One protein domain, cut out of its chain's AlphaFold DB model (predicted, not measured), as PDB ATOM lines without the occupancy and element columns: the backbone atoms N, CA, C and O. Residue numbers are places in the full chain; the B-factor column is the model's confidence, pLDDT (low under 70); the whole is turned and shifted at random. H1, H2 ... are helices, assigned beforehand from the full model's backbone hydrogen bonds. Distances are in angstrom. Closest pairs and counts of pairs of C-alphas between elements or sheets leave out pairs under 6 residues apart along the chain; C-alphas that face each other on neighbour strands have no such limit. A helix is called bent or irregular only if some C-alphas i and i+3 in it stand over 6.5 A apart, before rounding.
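AT A GLANCE: This is residues 88 to 166 and 184 to 208 of the 313 residues of an uncharacterized protein of Actinomadura logoneensis (UniProt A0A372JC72). A flat slab of helices is built round two long ones, H2 and H5, which run roughly opposite ways with a gap between them. H1 crosses H2 toward one end of the slab, H3 and H4 cross H5 toward the other, H3 also reaching H2, and short H6 turns off the end of H5. The 104 printed residues hold six named helices, H1 to H6 in chain order, and no named strand: the class is all helix. The whole is compact, radius of gyration of the C-alphas 13.3 A, spanning 40 by 38 by 18 A.

HOW THE PARTS SIT: H2, residues 114 to 131, and H5, residues 184 to 201, are near each other, with 5 pairs of C-alphas within 10 A. H1, residues 94 to 104, touches residues 120 to 124 of H2, about perpendicular at 77 degrees; their closest C-alphas, Met 96 and Tyr 124, are 6.6 A apart. H3, residues 142 to 151, touches residues 118 to 122 of H2, closest C-alphas His 121 and Phe 142 at 6.2 A, at a steep tilt of 56 degrees, opposite ways. H3 also touches residues 189 to 197 of H5, only just about perpendicular at 72 degrees, closest C-alphas Val 145 and Ala 193 at 6.1 A. H4, residues 156 to 163, touches H3, C-alphas Ala 148 and Ala 159 being closest at 4.9 A, and H5, Val 156 and Ala 193 at 6.3 A. H6, residues 203 to 207, and H5 touch only at the corner, only just, with 3 pairs of C-alphas within 8 A. H1 and H5 are apart. Each O i to N i+4 pair is within hydrogen-bond range in H1 to H5; H6 has 0 of 1, and 1 of 2 O i to N i+3 pairs.

IN THESE COORDINATES: H1 begins at C-alpha 94 (35.768, 34.643, -1.186) and measures 15.3 A; H2 and H5 measure 25.7 A each, H3 14.2 A, H4 10.1 A. H6, 8.7 A, is irregular, C-alphas 203 and 206 being 7.4 A apart, and ends at C-alpha 207 (37.455, 16.789, -16.460).

THE WHOLE: The C-alphas of Asp 107 and Lys 166, the two farthest apart, are 41.2 A from each other. Residues 130 to 135, of which 130 to 131 belong to H2, stand free. Residues 167 to 183 are not printed, and C-alphas 166 and 184 are 13.1 A apart across the cut. Of the links printed whole, no link is long. No printed residue is under 70 in pLDDT.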
ATOM      1  N   LEU A  88      42.261  26.393  -1.892       94.38
ATOM      2  CA  LEU A  88      40.900  26.609  -2.389       94.38
ATOM      3  C   LEU A  88      40.565  28.054  -2.780       94.38
ATOM      4  O   LEU A  88      39.689  28.254  -3.619       94.38
ATOM      5  N   ALA A  89      41.250  29.055  -2.224       95.38
ATOM      6  CA  ALA A  89      41.038  30.458  -2.579       95.38
ATOM      7  C   ALA A  89      41.417  30.770  -4.037       95.38
ATOM      8  O   ALA A  89      40.941  31.751  -4.598       95.38
ATOM      9  N   ALA A  90      42.216  29.912  -4.682       95.25
ATOM     10  CA  ALA A  90      42.480  30.012  -6.114       95.25
ATOM     11  C   ALA A  90      41.256  29.633  -6.973       95.25
ATOM     12  O   ALA A  90      41.149  30.070  -8.117       95.25
ATOM     13  N   TYR A  91      40.326  28.832  -6.440       95.38
ATOM     14  CA  TYR A  91      39.258  28.177  -7.209       95.38
ATOM     15  C   TYR A  91      37.844  28.607  -6.820       95.38
ATOM     16  O   TYR A  91      36.899  28.271  -7.534       95.38
ATOM     17  N   LEU A  92      37.679  29.301  -5.694       96.38
ATOM     18  CA  LEU A  92      36.383  29.713  -5.163       96.38
ATOM     19  C   LEU A  92      36.367  31.220  -4.878       96.38
ATOM     20  O   LEU A  92      37.318  31.715  -4.270       96.38
ATOM     21  N   PRO A  93      35.273  31.927  -5.223       95.94
ATOM     22  CA  PRO A  93      35.044  33.288  -4.748       95.94
ATOM     23  C   PRO A  93      35.129  33.374  -3.214       95.94
ATOM     24  O   PRO A  93      34.729  32.411  -2.547       95.94
ATOM     25  N   PRO A  94      35.587  34.502  -2.634       95.25
ATOM     26  CA  PRO A  94      35.768  34.643  -1.186       95.25
ATOM     27  C   PRO A  94      34.515  34.290  -0.379       95.25
ATOM     28  O   PRO A  94      34.588  33.508   0.572       95.25
ATOM     29  N   ASP A  95      33.354  34.778  -0.814       95.44
ATOM     30  CA  ASP A  95      32.065  34.552  -0.152       95.44
ATOM     31  C   ASP A  95      31.666  33.073  -0.177       95.44
ATOM     32  O   ASP A  95      31.170  32.521   0.807       95.44
ATOM     33  N   MET A  96      31.929  32.401  -1.299       96.81
ATOM     34  CA  MET A  96      31.683  30.971  -1.431       96.81
ATOM     35  C   MET A  96      32.661  30.157  -0.580       96.81
ATOM     36  O   MET A  96      32.249  29.188   0.052       96.81
ATOM     37  N   LEU A  97      33.939  30.538  -0.520       96.38
ATOM     38  CA  LEU A  97      34.931  29.871   0.323       96.38
ATOM     39  C   LEU A  97      34.576  29.984   1.812       96.38
ATOM     40  O   LEU A  97      34.693  28.998   2.541       96.38
ATOM     41  N   ALA A  98      34.129  31.161   2.258       95.69
ATOM     42  CA  ALA A  98      33.646  31.368   3.621       95.69
ATOM     43  C   ALA A  98      32.457  30.445   3.927       95.69
ATOM     44  O   ALA A  98      32.497  29.702   4.909       95.69
ATOM     45  N   TRP A  99      31.466  30.405   3.030       97.06
ATOM     46  CA  TRP A  99      30.310  29.517   3.149       97.06
ATOM     47  C   TRP A  99      30.708  28.032   3.200       97.06
ATOM     48  O   TRP A  99      30.230  27.296   4.064       97.06
ATOM     49  N   VAL A 100      31.622  27.580   2.328       97.25
ATOM     50  CA  VAL A 100      32.097  26.183   2.309       97.25
ATOM     51  C   VAL A 100      32.779  25.824   3.631       97.25
ATOM     52  O   VAL A 100      32.491  24.766   4.188       97.25
ATOM     53  N   ARG A 101      33.648  26.691   4.165       95.81
ATOM     54  CA  ARG A 101      34.336  26.465   5.450       95.81
ATOM     55  C   ARG A 101      33.361  26.379   6.621       95.81
ATOM     56  O   ARG A 101      33.530  25.530   7.490       95.81
ATOM     57  N   GLU A 102      32.334  27.223   6.625       96.62
ATOM     58  CA  GLU A 102      31.281  27.192   7.643       96.62
ATOM     59  C   GLU A 102      30.484  25.876   7.604       96.62
ATOM     60  O   GLU A 102      30.227  25.280   8.647       96.62
ATOM     61  N   HIS A 103      30.131  25.386   6.412       97.56
ATOM     62  CA  HIS A 103      29.222  24.242   6.252       97.56
ATOM     63  C   HIS A 103      29.920  22.877   6.236       97.56
ATOM     64  O   HIS A 103      29.291  21.857   6.527       97.56
ATOM     65  N   HIS A 104      31.204  22.832   5.882       96.00
ATOM     66  CA  HIS A 104      31.968  21.590   5.727       96.00
ATOM     67  C   HIS A 104      33.162  21.480   6.688       96.00
ATOM     68  O   HIS A 104      33.799  20.428   6.735       96.00
ATOM     69  N   GLY A 105      33.433  22.515   7.490       93.38
ATOM     70  CA  GLY A 105      34.525  22.542   8.461       93.38
ATOM     71  C   GLY A 105      35.886  22.917   7.854       93.38
ATOM     72  O   GLY A 105      35.977  23.269   6.675       93.38
ATOM     73  N   PRO A 106      36.962  22.878   8.661       89.12
ATOM     74  CA  PRO A 106      38.303  23.284   8.232       89.12
ATOM     75  C   PRO A 106      39.020  22.240   7.355       89.12
ATOM     76  O   PRO A 106      39.905  22.611   6.589       89.12
ATOM     77  N   ASP A 107      38.630  20.963   7.435       92.50
ATOM     78  CA  ASP A 107      39.296  19.837   6.761       92.50
ATOM     79  C   ASP A 107      38.813  19.655   5.308       92.50
ATOM     80  O   ASP A 107      38.287  18.610   4.915       92.50
ATOM     81  N   LEU A 108      38.953  20.703   4.494       95.19
ATOM     82  CA  LEU A 108      38.559  20.692   3.083       95.19
ATOM     83  C   LEU A 108      39.680  20.125   2.193       95.19
ATOM     84  O   LEU A 108      40.855  20.360   2.470       95.19
ATOM     85  N   PRO A 109      39.358  19.420   1.092       95.69
ATOM     86  CA  PRO A 109      40.376  18.949   0.158       95.69
ATOM     87  C   PRO A 109      41.032  20.119  -0.587       95.69
ATOM     88  O   PRO A 109      40.333  20.948  -1.164       95.69
ATOM     89  N   ASP A 110      42.363  20.127  -0.673       93.88
ATOM     90  CA  ASP A 110      43.116  21.149  -1.424       93.88
ATOM     91  C   ASP A 110      42.855  21.106  -2.942       93.88
ATOM     92  O   ASP A 110      42.990  22.110  -3.642       93.88
ATOM     93  N   ALA A 111      42.484  19.930  -3.461       94.94
ATOM     94  CA  ALA A 111      42.237  19.667  -4.876       94.94
ATOM     95  C   ALA A 111      40.867  18.986  -5.063       94.94
ATOM     96  O   ALA A 111      40.803  17.766  -5.239       94.94
ATOM     97  N   PRO A 112      39.756  19.742  -4.982       95.94
ATOM     98  CA  PRO A 112      38.417  19.180  -5.097       95.94
ATOM     99  C   PRO A 112      38.169  18.659  -6.517       95.94
ATOM    100  O   PRO A 112      38.434  19.348  -7.509       95.94
ATOM    101  N   ASP A 113      37.630  17.444  -6.610       94.50
ATOM    102  CA  ASP A 113      37.189  16.877  -7.882       94.50
ATOM    103  C   ASP A 113      35.900  17.553  -8.387       94.50
ATOM    104  O   ASP A 113      35.279  18.394  -7.725       94.50
ATOM    105  N   LYS A 114      35.464  17.175  -9.592       93.69
ATOM    106  CA  LYS A 114      34.249  17.727 -10.197       93.69
ATOM    107  C   LYS A 114      32.987  17.488  -9.372       93.69
ATOM    108  O   LYS A 114      32.099  18.343  -9.388       93.69
ATOM    109  N   ALA A 115      32.861  16.344  -8.702       94.12
ATOM    110  CA  ALA A 115      31.672  16.028  -7.919       94.12
ATOM    111  C   ALA A 115      31.592  16.930  -6.681       94.12
ATOM    112  O   ALA A 115      30.532  17.499  -6.418       94.12
ATOM    113  N   VAL A 116      32.721  17.129  -5.997       96.50
ATOM    114  CA  VAL A 116      32.850  18.047  -4.859       96.50
ATOM    115  C   VAL A 116      32.554  19.484  -5.287       96.50
ATOM    116  O   VAL A 116      31.665  20.113  -4.712       96.50
ATOM    117  N   MET A 117      33.194  19.979  -6.353       97.44
ATOM    118  CA  MET A 117      32.938  21.332  -6.867       97.44
ATOM    119  C   MET A 117      31.475  21.542  -7.264       97.44
ATOM    120  O   MET A 117      30.883  22.573  -6.947       97.44
ATOM    121  N   THR A 118      30.862  20.553  -7.923       96.12
ATOM    122  CA  THR A 118      29.441  20.615  -8.293       96.12
ATOM    123  C   THR A 118      28.551  20.716  -7.054       96.12
ATOM    124  O   THR A 118      27.628  21.533  -7.040       96.12
ATOM    125  N   ALA A 119      28.819  19.912  -6.019       96.31
ATOM    126  CA  ALA A 119      28.043  19.911  -4.785       96.31
ATOM    127  C   ALA A 119      28.154  21.253  -4.046       96.31
ATOM    128  O   ALA A 119      27.126  21.842  -3.714       96.31
ATOM    129  N   TRP A 120      29.372  21.780  -3.878       97.81
ATOM    130  CA  TRP A 120      29.596  23.076  -3.231       97.81
ATOM    131  C   TRP A 120      28.902  24.215  -3.972       97.81
ATOM    132  O   TRP A 120      28.177  24.994  -3.360       97.81
ATOM    133  N   HIS A 121      29.052  24.292  -5.296       97.31
ATOM    134  CA  HIS A 121      28.383  25.326  -6.084       97.31
ATOM    135  C   HIS A 121      26.861  25.206  -6.052       97.31
ATOM    136  O   HIS A 121      26.177  26.223  -6.065       97.31
ATOM    137  N   THR A 122      26.322  23.986  -6.027       96.19
ATOM    138  CA  THR A 122      24.871  23.776  -5.950       96.19
ATOM    139  C   THR A 122      24.333  24.250  -4.605       96.19
ATOM    140  O   THR A 122      23.393  25.040  -4.587       96.19
ATOM    141  N   GLY A 123      24.971  23.848  -3.501       96.31
ATOM    142  CA  GLY A 123      24.583  24.287  -2.161       96.31
ATOM    143  C   GLY A 123      24.723  25.799  -1.971       96.31
ATOM    144  O   GLY A 123      23.815  26.433  -1.438       96.31
ATOM    145  N   TYR A 124      25.799  26.400  -2.490       96.38
ATOM    146  CA  TYR A 124      25.984  27.850  -2.453       96.38
ATOM    147  C   TYR A 124      24.929  28.590  -3.289       96.38
ATOM    148  O   TYR A 124      24.356  29.573  -2.827       96.38
ATOM    149  N   ASP A 125      24.596  28.099  -4.488       94.38
ATOM    150  CA  ASP A 125      23.540  28.690  -5.322       94.38
ATOM    151  C   ASP A 125      22.152  28.603  -4.660       94.38
ATOM    152  O   ASP A 125      21.303  29.465  -4.872       94.38
ATOM    153  N   GLU A 126      21.880  27.538  -3.903       94.94
ATOM    154  CA  GLU A 126      20.639  27.382  -3.134       94.94
ATOM    155  C   GLU A 126      20.614  28.281  -1.897       94.94
ATOM    156  O   GLU A 126      19.566  28.820  -1.539       94.94
ATOM    157  N   PHE A 127      21.761  28.463  -1.241       94.69
ATOM    158  CA  PHE A 127      21.917  29.418  -0.153       94.69
ATOM    159  C   PHE A 127      21.659  30.848  -0.638       94.69
ATOM    160  O   PHE A 127      20.754  31.493  -0.113       94.69
ATOM    161  N   THR A 128      22.355  31.296  -1.689       93.06
ATOM    162  CA  THR A 128      22.168  32.639  -2.256       93.06
ATOM    163  C   THR A 128      20.746  32.841  -2.761       93.06
ATOM    164  O   THR A 128      20.142  33.863  -2.475       93.06
ATOM    165  N   ALA A 129      20.134  31.848  -3.413       90.56
ATOM    166  CA  ALA A 129      18.745  31.961  -3.862       90.56
ATOM    167  C   ALA A 129      17.721  32.134  -2.723       90.56
ATOM    168  O   ALA A 129      16.643  32.666  -2.983       90.56
ATOM    169  N   ARG A 130      18.021  31.672  -1.499       93.69
ATOM    170  CA  ARG A 130      17.155  31.853  -0.320       93.69
ATOM    171  C   ARG A 130      17.357  33.197   0.371       93.69
ATOM    172  O   ARG A 130      16.436  33.658   1.037       93.69
ATOM    173  N   THR A 131      18.548  33.778   0.264       92.94
ATOM    174  CA  THR A 131      18.911  35.028   0.942       92.94
ATOM    175  C   THR A 131      18.805  36.257   0.043       92.94
ATOM    176  O   THR A 131      18.692  37.360   0.569       92.94
ATOM    177  N   ALA A 132      18.810  36.085  -1.283       91.06
ATOM    178  CA  ALA A 132      18.662  37.187  -2.229       91.06
ATOM    179  C   ALA A 132      17.246  37.783  -2.195       91.06
ATOM    180  O   ALA A 132      16.250  37.061  -2.086       91.06
ATOM    181  N   GLY A 133      17.163  39.102  -2.346       92.00
ATOM    182  CA  GLY A 133      15.915  39.817  -2.563       92.00
ATOM    183  C   GLY A 133      15.332  39.572  -3.958       92.00
ATOM    184  O   GLY A 133      15.986  39.068  -4.878       92.00
ATOM    185  N   ASP A 134      14.067  39.960  -4.132       87.88
ATOM    186  CA  ASP A 134      13.392  39.865  -5.424       87.88
ATOM    187  C   ASP A 134      14.095  40.726  -6.487       87.88
ATOM    188  O   ASP A 134      14.084  41.960  -6.460       87.88
ATOM    189  N   GLY A 135      14.662  40.047  -7.485       84.38
ATOM    190  CA  GLY A 135      15.349  40.674  -8.611       84.38
ATOM    191  C   GLY A 135      16.864  40.784  -8.466       84.38
ATOM    192  O   GLY A 135      17.482  41.337  -9.375       84.38
ATOM    193  N   ASP A 136      17.449  40.243  -7.397       89.12
ATOM    194  CA  ASP A 136      18.899  40.100  -7.304       89.12
ATOM    195  C   ASP A 136      19.416  39.142  -8.393       89.12
ATOM    196  O   ASP A 136      18.793  38.101  -8.668       89.12
ATOM    197  N   PRO A 137      20.544  39.476  -9.043       89.44
ATOM    198  CA  PRO A 137      21.113  38.640 -10.087       89.44
ATOM    199  C   PRO A 137      21.566  37.303  -9.500       89.44
ATOM    200  O   PRO A 137      22.176  37.228  -8.435       89.44
ATOM    201  N   ARG A 138      21.270  36.218 -10.218       89.19
ATOM    202  CA  ARG A 138      21.660  34.866  -9.810       89.19
ATOM    203  C   ARG A 138      22.826  34.400 -10.666       89.19
ATOM    204  O   ARG A 138      22.719  34.455 -11.892       89.19
ATOM    205  N   PRO A 139      23.910  33.886 -10.068       90.19
ATOM    206  CA  PRO A 139      25.037  33.427 -10.855       90.19
ATOM    207  C   PRO A 139      24.637  32.200 -11.701       90.19
ATOM    208  O   PRO A 139      23.818  31.371 -11.281       90.19
ATOM    209  N   PRO A 140      25.223  32.031 -12.898       93.44
ATOM    210  CA  PRO A 140      24.946  30.878 -13.745       93.44
ATOM    211  C   PRO A 140      25.406  29.579 -13.080       93.44
ATOM    212  O   PRO A 140      26.512  29.500 -12.556       93.44
ATOM    213  N   LYS A 141      24.583  28.526 -13.156       94.44
ATOM    214  CA  LYS A 141      24.885  27.208 -12.565       94.44
ATOM    215  C   LYS A 141      26.253  26.672 -13.011       94.44
ATOM    216  O   LYS A 141      26.571  26.730 -14.198       94.44
ATOM    217  N   PHE A 142      26.986  26.033 -12.095       95.50
ATOM    218  CA  PHE A 142      28.312  25.429 -12.329       95.50
ATOM    219  C   PHE A 142      28.436  24.690 -13.669       95.50
ATOM    220  O   PHE A 142      29.283  25.024 -14.495       95.50
ATOM    221  N   GLY A 143      27.543  23.727 -13.930       93.50
ATOM    222  CA  GLY A 143      27.588  22.931 -15.159       93.50
ATOM    223  C   GLY A 143      27.415  23.757 -16.439       93.50
ATOM    224  O   GLY A 143      28.003  23.413 -17.464       93.50
ATOM    225  N   LYS A 144      26.661  24.867 -16.386       95.69
ATOM    226  CA  LYS A 144      26.531  25.796 -17.519       95.69
ATOM    227  C   LYS A 144      27.825  26.565 -17.758       95.69
ATOM    228  O   LYS A 144      28.228  26.675 -18.908       95.69
ATOM    229  N   VAL A 145      28.477  27.051 -16.701       97.19
ATOM    230  CA  VAL A 145      29.744  27.792 -16.818       97.19
ATOM    231  C   VAL A 145      30.854  26.890 -17.345       97.19
ATOM    232  O   VAL A 145      31.502  27.235 -18.327       97.19
ATOM    233  N   VAL A 146      31.008  25.685 -16.784       96.31
ATOM    234  CA  VAL A 146      31.977  24.694 -17.283       96.31
ATOM    235  C   VAL A 146      31.683  24.332 -18.742       96.31
ATOM    236  O   VAL A 146      32.602  24.266 -19.557       96.31
ATOM    237  N   GLY A 147      30.414  24.118 -19.102       94.25
ATOM    238  CA  GLY A 147      30.013  23.858 -20.486       94.25
ATOM    239  C   GLY A 147      30.348  25.013 -21.434       94.25
ATOM    240  O   GLY A 147      30.899  24.773 -22.506       94.25
ATOM    241  N   ALA A 148      30.075  26.253 -21.018       95.75
ATOM    242  CA  ALA A 148      30.378  27.458 -21.783       95.75
ATOM    243  C   ALA A 148      31.888  27.645 -21.979       95.75
ATOM    244  O   ALA A 148      32.310  27.858 -23.108       95.75
ATOM    245  N   LEU A 149      32.699  27.465 -20.930       96.50
ATOM    246  CA  LEU A 149      34.163  27.499 -21.026       96.50
ATOM    247  C   LEU A 149      34.691  26.429 -21.989       96.50
ATOM    248  O   LEU A 149      35.533  26.722 -22.829       96.50
ATOM    249  N   ASN A 150      34.177  25.196 -21.929       93.88
ATOM    250  CA  ASN A 150      34.602  24.138 -22.853       93.88
ATOM    251  C   ASN A 150      34.223  24.444 -24.313       93.88
ATOM    252  O   ASN A 150      35.008  24.133 -25.209       93.88
ATOM    253  N   ALA A 151      33.044  25.029 -24.551       91.94
ATOM    254  CA  ALA A 151      32.589  25.422 -25.886       91.94
ATOM    255  C   ALA A 151      33.379  26.618 -26.438       91.94
ATOM    256  O   ALA A 151      33.780  26.610 -27.596       91.94
ATOM    257  N   ALA A 152      33.673  27.599 -25.585       95.31
ATOM    258  CA  ALA A 152      34.428  28.807 -25.901       95.31
ATOM    259  C   ALA A 152      35.952  28.594 -25.932       95.31
ATOM    260  O   ALA A 152      36.710  29.555 -25.861       95.31
ATOM    261  N   CYS A 153      36.423  27.343 -25.979       95.50
ATOM    262  CA  CYS A 153      37.850  27.015 -25.949       95.50
ATOM    263  C   CYS A 153      38.603  27.732 -24.804       95.50
ATOM    264  O   CYS A 153      39.702  28.251 -24.990       95.50
ATOM    265  N   PHE A 154      37.991  27.766 -23.618       95.94
ATOM    266  CA  PHE A 154      38.514  28.377 -22.392       95.94
ATOM    267  C   PHE A 154      38.737  29.894 -22.470       95.94
ATOM    268  O   PHE A 154      39.501  30.453 -21.689       95.94
ATOM    269  N   ASP A 155      38.069  30.569 -23.404       95.88
ATOM    270  CA  ASP A 155      37.994  32.022 -23.459       95.88
ATOM    271  C   ASP A 155      36.848  32.541 -22.574       95.88
ATOM    272  O   ASP A 155      35.682  32.190 -22.785       95.88
ATOM    273  N   VAL A 156      37.172  33.341 -21.554       96.81
ATOM    274  CA  VAL A 156      36.179  33.843 -20.587       96.81
ATOM    275  C   VAL A 156      35.196  34.792 -21.260       96.81
ATOM    276  O   VAL A 156      33.995  34.678 -21.026       96.81
ATOM    277  N   ASP A 157      35.663  35.695 -22.123       95.44
ATOM    278  CA  ASP A 157      34.796  36.700 -22.735       95.44
ATOM    279  C   ASP A 157      33.775  36.050 -23.677       95.44
ATOM    280  O   ASP A 157      32.581  36.353 -23.590       95.44
ATOM    281  N   LEU A 158      34.197  35.071 -24.483       93.62
ATOM    282  CA  LEU A 158      33.279  34.291 -25.322       93.62
ATOM    283  C   LEU A 158      32.352  33.376 -24.513       93.62
ATOM    284  O   LEU A 158      31.189  33.181 -24.879       93.62
ATOM    285  N   ALA A 159      32.827  32.811 -23.398       95.81
ATOM    286  CA  ALA A 159      31.957  32.069 -22.489       95.81
ATOM    287  C   ALA A 159      30.867  32.986 -21.906       95.81
ATOM    288  O   ALA A 159      29.714  32.568 -21.791       95.81
ATOM    289  N   LEU A 160      31.186  34.248 -21.603       95.88
ATOM    290  CA  LEU A 160      30.220  35.222 -21.091       95.88
ATOM    291  C   LEU A 160      29.161  35.613 -22.112       95.88
ATOM    292  O   LEU A 160      28.010  35.804 -21.728       95.88
ATOM    293  N   GLU A 161      29.502  35.709 -23.396       93.88
ATOM    294  CA  GLU A 161      28.505  35.939 -24.450       93.88
ATOM    295  C   GLU A 161      27.469  34.808 -24.532       93.88
ATOM    296  O   GLU A 161      26.300  35.062 -24.820       93.88
ATOM    297  N   ARG A 162      27.871  33.571 -24.203       93.12
ATOM    298  CA  ARG A 162      26.974  32.405 -24.119       93.12
ATOM    299  C   ARG A 162      26.154  32.366 -22.830       93.12
ATOM    300  O   ARG A 162      25.026  31.876 -22.838       93.12
ATOM    301  N   LEU A 163      26.737  32.803 -21.716       94.12
ATOM    302  CA  LEU A 163      26.100  32.741 -20.399       94.12
ATOM    303  C   LEU A 163      25.091  33.866 -20.184       94.12
ATOM    304  O   LEU A 163      24.037  33.614 -19.604       94.12
ATOM    305  N   VAL A 164      25.408  35.068 -20.664       93.00
ATOM    306  CA  VAL A 164      24.598  36.279 -20.507       93.00
ATOM    307  C   VAL A 164      24.383  36.879 -21.898       93.00
ATOM    308  O   VAL A 164      25.178  37.720 -22.338       93.00
ATOM    309  N   PRO A 165      23.350  36.419 -22.632       80.81
ATOM    310  CA  PRO A 165      23.047  36.937 -23.959       80.81
ATOM    311  C   PRO A 165      22.857  38.451 -23.903       80.81
ATOM    312  O   PRO A 165      22.192  38.962 -23.000       80.81
ATOM    313  N   LYS A 166      23.426  39.173 -24.878       79.75
ATOM    314  CA  LYS A 166      23.237  40.625 -25.007       79.75
ATOM    315  C   LYS A 166      21.732  40.892 -25.011       79.75
ATOM    316  O   LYS A 166      21.030  40.412 -25.897       79.75
ATOM    317  N   ALA A 184      25.326  43.660 -13.451       91.12
ATOM    318  CA  ALA A 184      25.597  42.840 -12.272       91.12
ATOM    319  C   ALA A 184      25.535  41.329 -12.574       91.12
ATOM    320  O   ALA A 184      26.373  40.565 -12.101       91.12
ATOM    321  N   GLU A 185      24.597  40.883 -13.420       91.19
ATOM    322  CA  GLU A 185      24.547  39.481 -13.864       91.19
ATOM    323  C   GLU A 185      25.805  39.090 -14.657       91.19
ATOM    324  O   GLU A 185      26.364  38.009 -14.452       91.19
ATOM    325  N   ARG A 186      26.288  39.978 -15.536       94.25
ATOM    326  CA  ARG A 186      27.504  39.746 -16.325       94.25
ATOM    327  C   ARG A 186      28.761  39.721 -15.458       94.25
ATOM    328  O   ARG A 186      29.644  38.910 -15.728       94.25
ATOM    329  N   GLU A 187      28.844  40.574 -14.442       95.25
ATOM    330  CA  GLU A 187      29.959  40.601 -13.489       95.25
ATOM    331  C   GLU A 187      30.014  39.318 -12.650       95.25
ATOM    332  O   GLU A 187      31.047  38.650 -12.633       95.25
ATOM    333  N   LEU A 188      28.881  38.884 -12.086       94.88
ATOM    334  CA  LEU A 188      28.789  37.609 -11.360       94.88
ATOM    335  C   LEU A 188      29.121  36.403 -12.248       94.88
ATOM    336  O   LEU A 188      29.776  35.451 -11.816       94.88
ATOM    337  N   ALA A 189      28.675  36.418 -13.508       96.19
ATOM    338  CA  ALA A 189      29.028  35.377 -14.465       96.19
ATOM    339  C   ALA A 189      30.533  35.378 -14.783       96.19
ATOM    340  O   ALA A 189      31.112  34.297 -14.911       96.19
ATOM    341  N   ARG A 190      31.160  36.562 -14.898       97.62
ATOM    342  CA  ARG A 190      32.600  36.722 -15.159       97.62
ATOM    343  C   ARG A 190      33.416  36.165 -14.010       97.62
ATOM    344  O   ARG A 190      34.225  35.272 -14.248       97.62
ATOM    345  N   GLU A 191      33.155  36.623 -12.789       97.06
ATOM    346  CA  GLU A 191      33.863  36.155 -11.597       97.06
ATOM    347  C   GLU A 191      33.802  34.623 -11.506       97.06
ATOM    348  O   GLU A 191      34.826  33.940 -11.412       97.06
ATOM    349  N   ARG A 192      32.601  34.049 -11.637       97.56
ATOM    350  CA  ARG A 192      32.424  32.595 -11.583       97.56
ATOM    351  C   ARG A 192      33.161  31.866 -12.708       97.56
ATOM    352  O   ARG A 192      33.687  30.778 -12.473       97.56
ATOM    353  N   ALA A 193      33.191  32.418 -13.919       97.94
ATOM    354  CA  ALA A 193      33.923  31.833 -15.039       97.94
ATOM    355  C   ALA A 193      35.441  31.853 -14.812       97.94
ATOM    356  O   ALA A 193      36.099  30.863 -15.116       97.94
ATOM    357  N   GLU A 194      35.984  32.921 -14.230       97.88
ATOM    358  CA  GLU A 194      37.413  33.040 -13.921       97.88
ATOM    359  C   GLU A 194      37.856  32.025 -12.860       97.88
ATOM    360  O   GLU A 194      38.824  31.295 -13.073       97.88
ATOM    361  N   TYR A 195      37.116  31.894 -11.756       98.00
ATOM    362  CA  TYR A 195      37.417  30.889 -10.727       98.00
ATOM    363  C   TYR A 195      37.306  29.454 -11.257       98.00
ATOM    364  O   TYR A 195      38.164  28.611 -10.984       98.00
ATOM    365  N   LEU A 196      36.290  29.171 -12.076       97.94
ATOM    366  CA  LEU A 196      36.138  27.852 -12.687       97.94
ATOM    367  C   LEU A 196      37.183  27.567 -13.763       97.94
ATOM    368  O   LEU A 196      37.562  26.407 -13.930       97.94
ATOM    369  N   LEU A 197      37.686  28.588 -14.455       98.19
ATOM    370  CA  LEU A 197      38.822  28.445 -15.358       98.19
ATOM    371  C   LEU A 197      40.090  28.055 -14.586       98.19
ATOM    372  O   LEU A 197      40.748  27.099 -14.990       98.19
ATOM    373  N   ARG A 198      40.383  28.708 -13.452       97.94
ATOM    374  CA  ARG A 198      41.511  28.342 -12.568       97.94
ATOM    375  C   ARG A 198      41.382  26.912 -12.049       97.94
ATOM    376  O   ARG A 198      42.340  26.140 -12.077       97.94
ATOM    377  N   TRP A 199      40.171  26.508 -11.654       97.88
ATOM    378  CA  TRP A 199      39.910  25.122 -11.259       97.88
ATOM    379  C   TRP A 199      40.156  24.135 -12.414       97.88
ATOM    380  O   TRP A 199      40.857  23.146 -12.217       97.88
ATOM    381  N   ILE A 200      39.647  24.407 -13.624       97.31
ATOM    382  CA  ILE A 200      39.887  23.585 -14.830       97.31
ATOM    383  C   ILE A 200      41.378  23.537 -15.186       97.31
ATOM    384  O   ILE A 200      41.871  22.509 -15.640       97.31
ATOM    385  N   ALA A 201      42.112  24.628 -14.990       96.44
ATOM    386  CA  ALA A 201      43.547  24.671 -15.214       96.44
ATOM    387  C   ALA A 201      44.310  23.784 -14.208       96.44
ATOM    388  O   ALA A 201      45.290  23.124 -14.574       96.44
ATOM    389  N   GLY A 202      43.851  23.732 -12.958       96.12
ATOM    390  CA  GLY A 202      44.419  22.948 -11.863       96.12
ATOM    391  C   GLY A 202      43.708  21.600 -11.627       96.12
ATOM    392  O   GLY A 202      43.807  20.714 -12.486       96.12
ATOM    393  N   PRO A 203      43.036  21.393 -10.473       96.38
ATOM    394  CA  PRO A 203      42.442  20.105 -10.086       96.38
ATOM    395  C   PRO A 203      41.409  19.542 -11.071       96.38
ATOM    396  O   PRO A 203      41.328  18.333 -11.259       96.38
ATOM    397  N   GLY A 204      40.644  20.408 -11.736       95.62
ATOM    398  CA  GLY A 204      39.612  20.038 -12.704       95.62
ATOM    399  C   GLY A 204      40.138  19.689 -14.096       95.62
ATOM    400  O   GLY A 204      39.340  19.408 -14.993       95.62
ATOM    401  N   ARG A 205      41.460  19.697 -14.330       94.75
ATOM    402  CA  ARG A 205      42.027  19.500 -15.675       94.75
ATOM    403  C   ARG A 205      41.619  18.174 -16.296       94.75
ATOM    404  O   ARG A 205      41.299  18.146 -17.485       94.75
ATOM    405  N   SER A 206      41.571  17.104 -15.502       90.81
ATOM    406  CA  SER A 206      41.137  15.770 -15.941       90.81
ATOM    407  C   SER A 206      39.692  15.722 -16.441       90.81
ATOM    408  O   SER A 206      39.351  14.827 -17.212       90.81
ATOM    409  N   ASP A 207      38.855  16.681 -16.043       88.06
ATOM    410  CA  ASP A 207      37.455  16.789 -16.460       88.06
ATOM    411  C   ASP A 207      37.258  17.612 -17.744       88.06
ATOM    412  O   ASP A 207      36.137  17.700 -18.258       88.06
ATOM    413  N   SER A 208      38.326  18.213 -18.277       91.88
ATOM    414  CA  SER A 208      38.309  18.955 -19.541       91.88
ATOM    415  C   SER A 208      38.489  18.038 -20.753       91.88
ATOM    416  O   SER A 208      39.112  16.974 -20.677       91.88
TER     417      SER A 208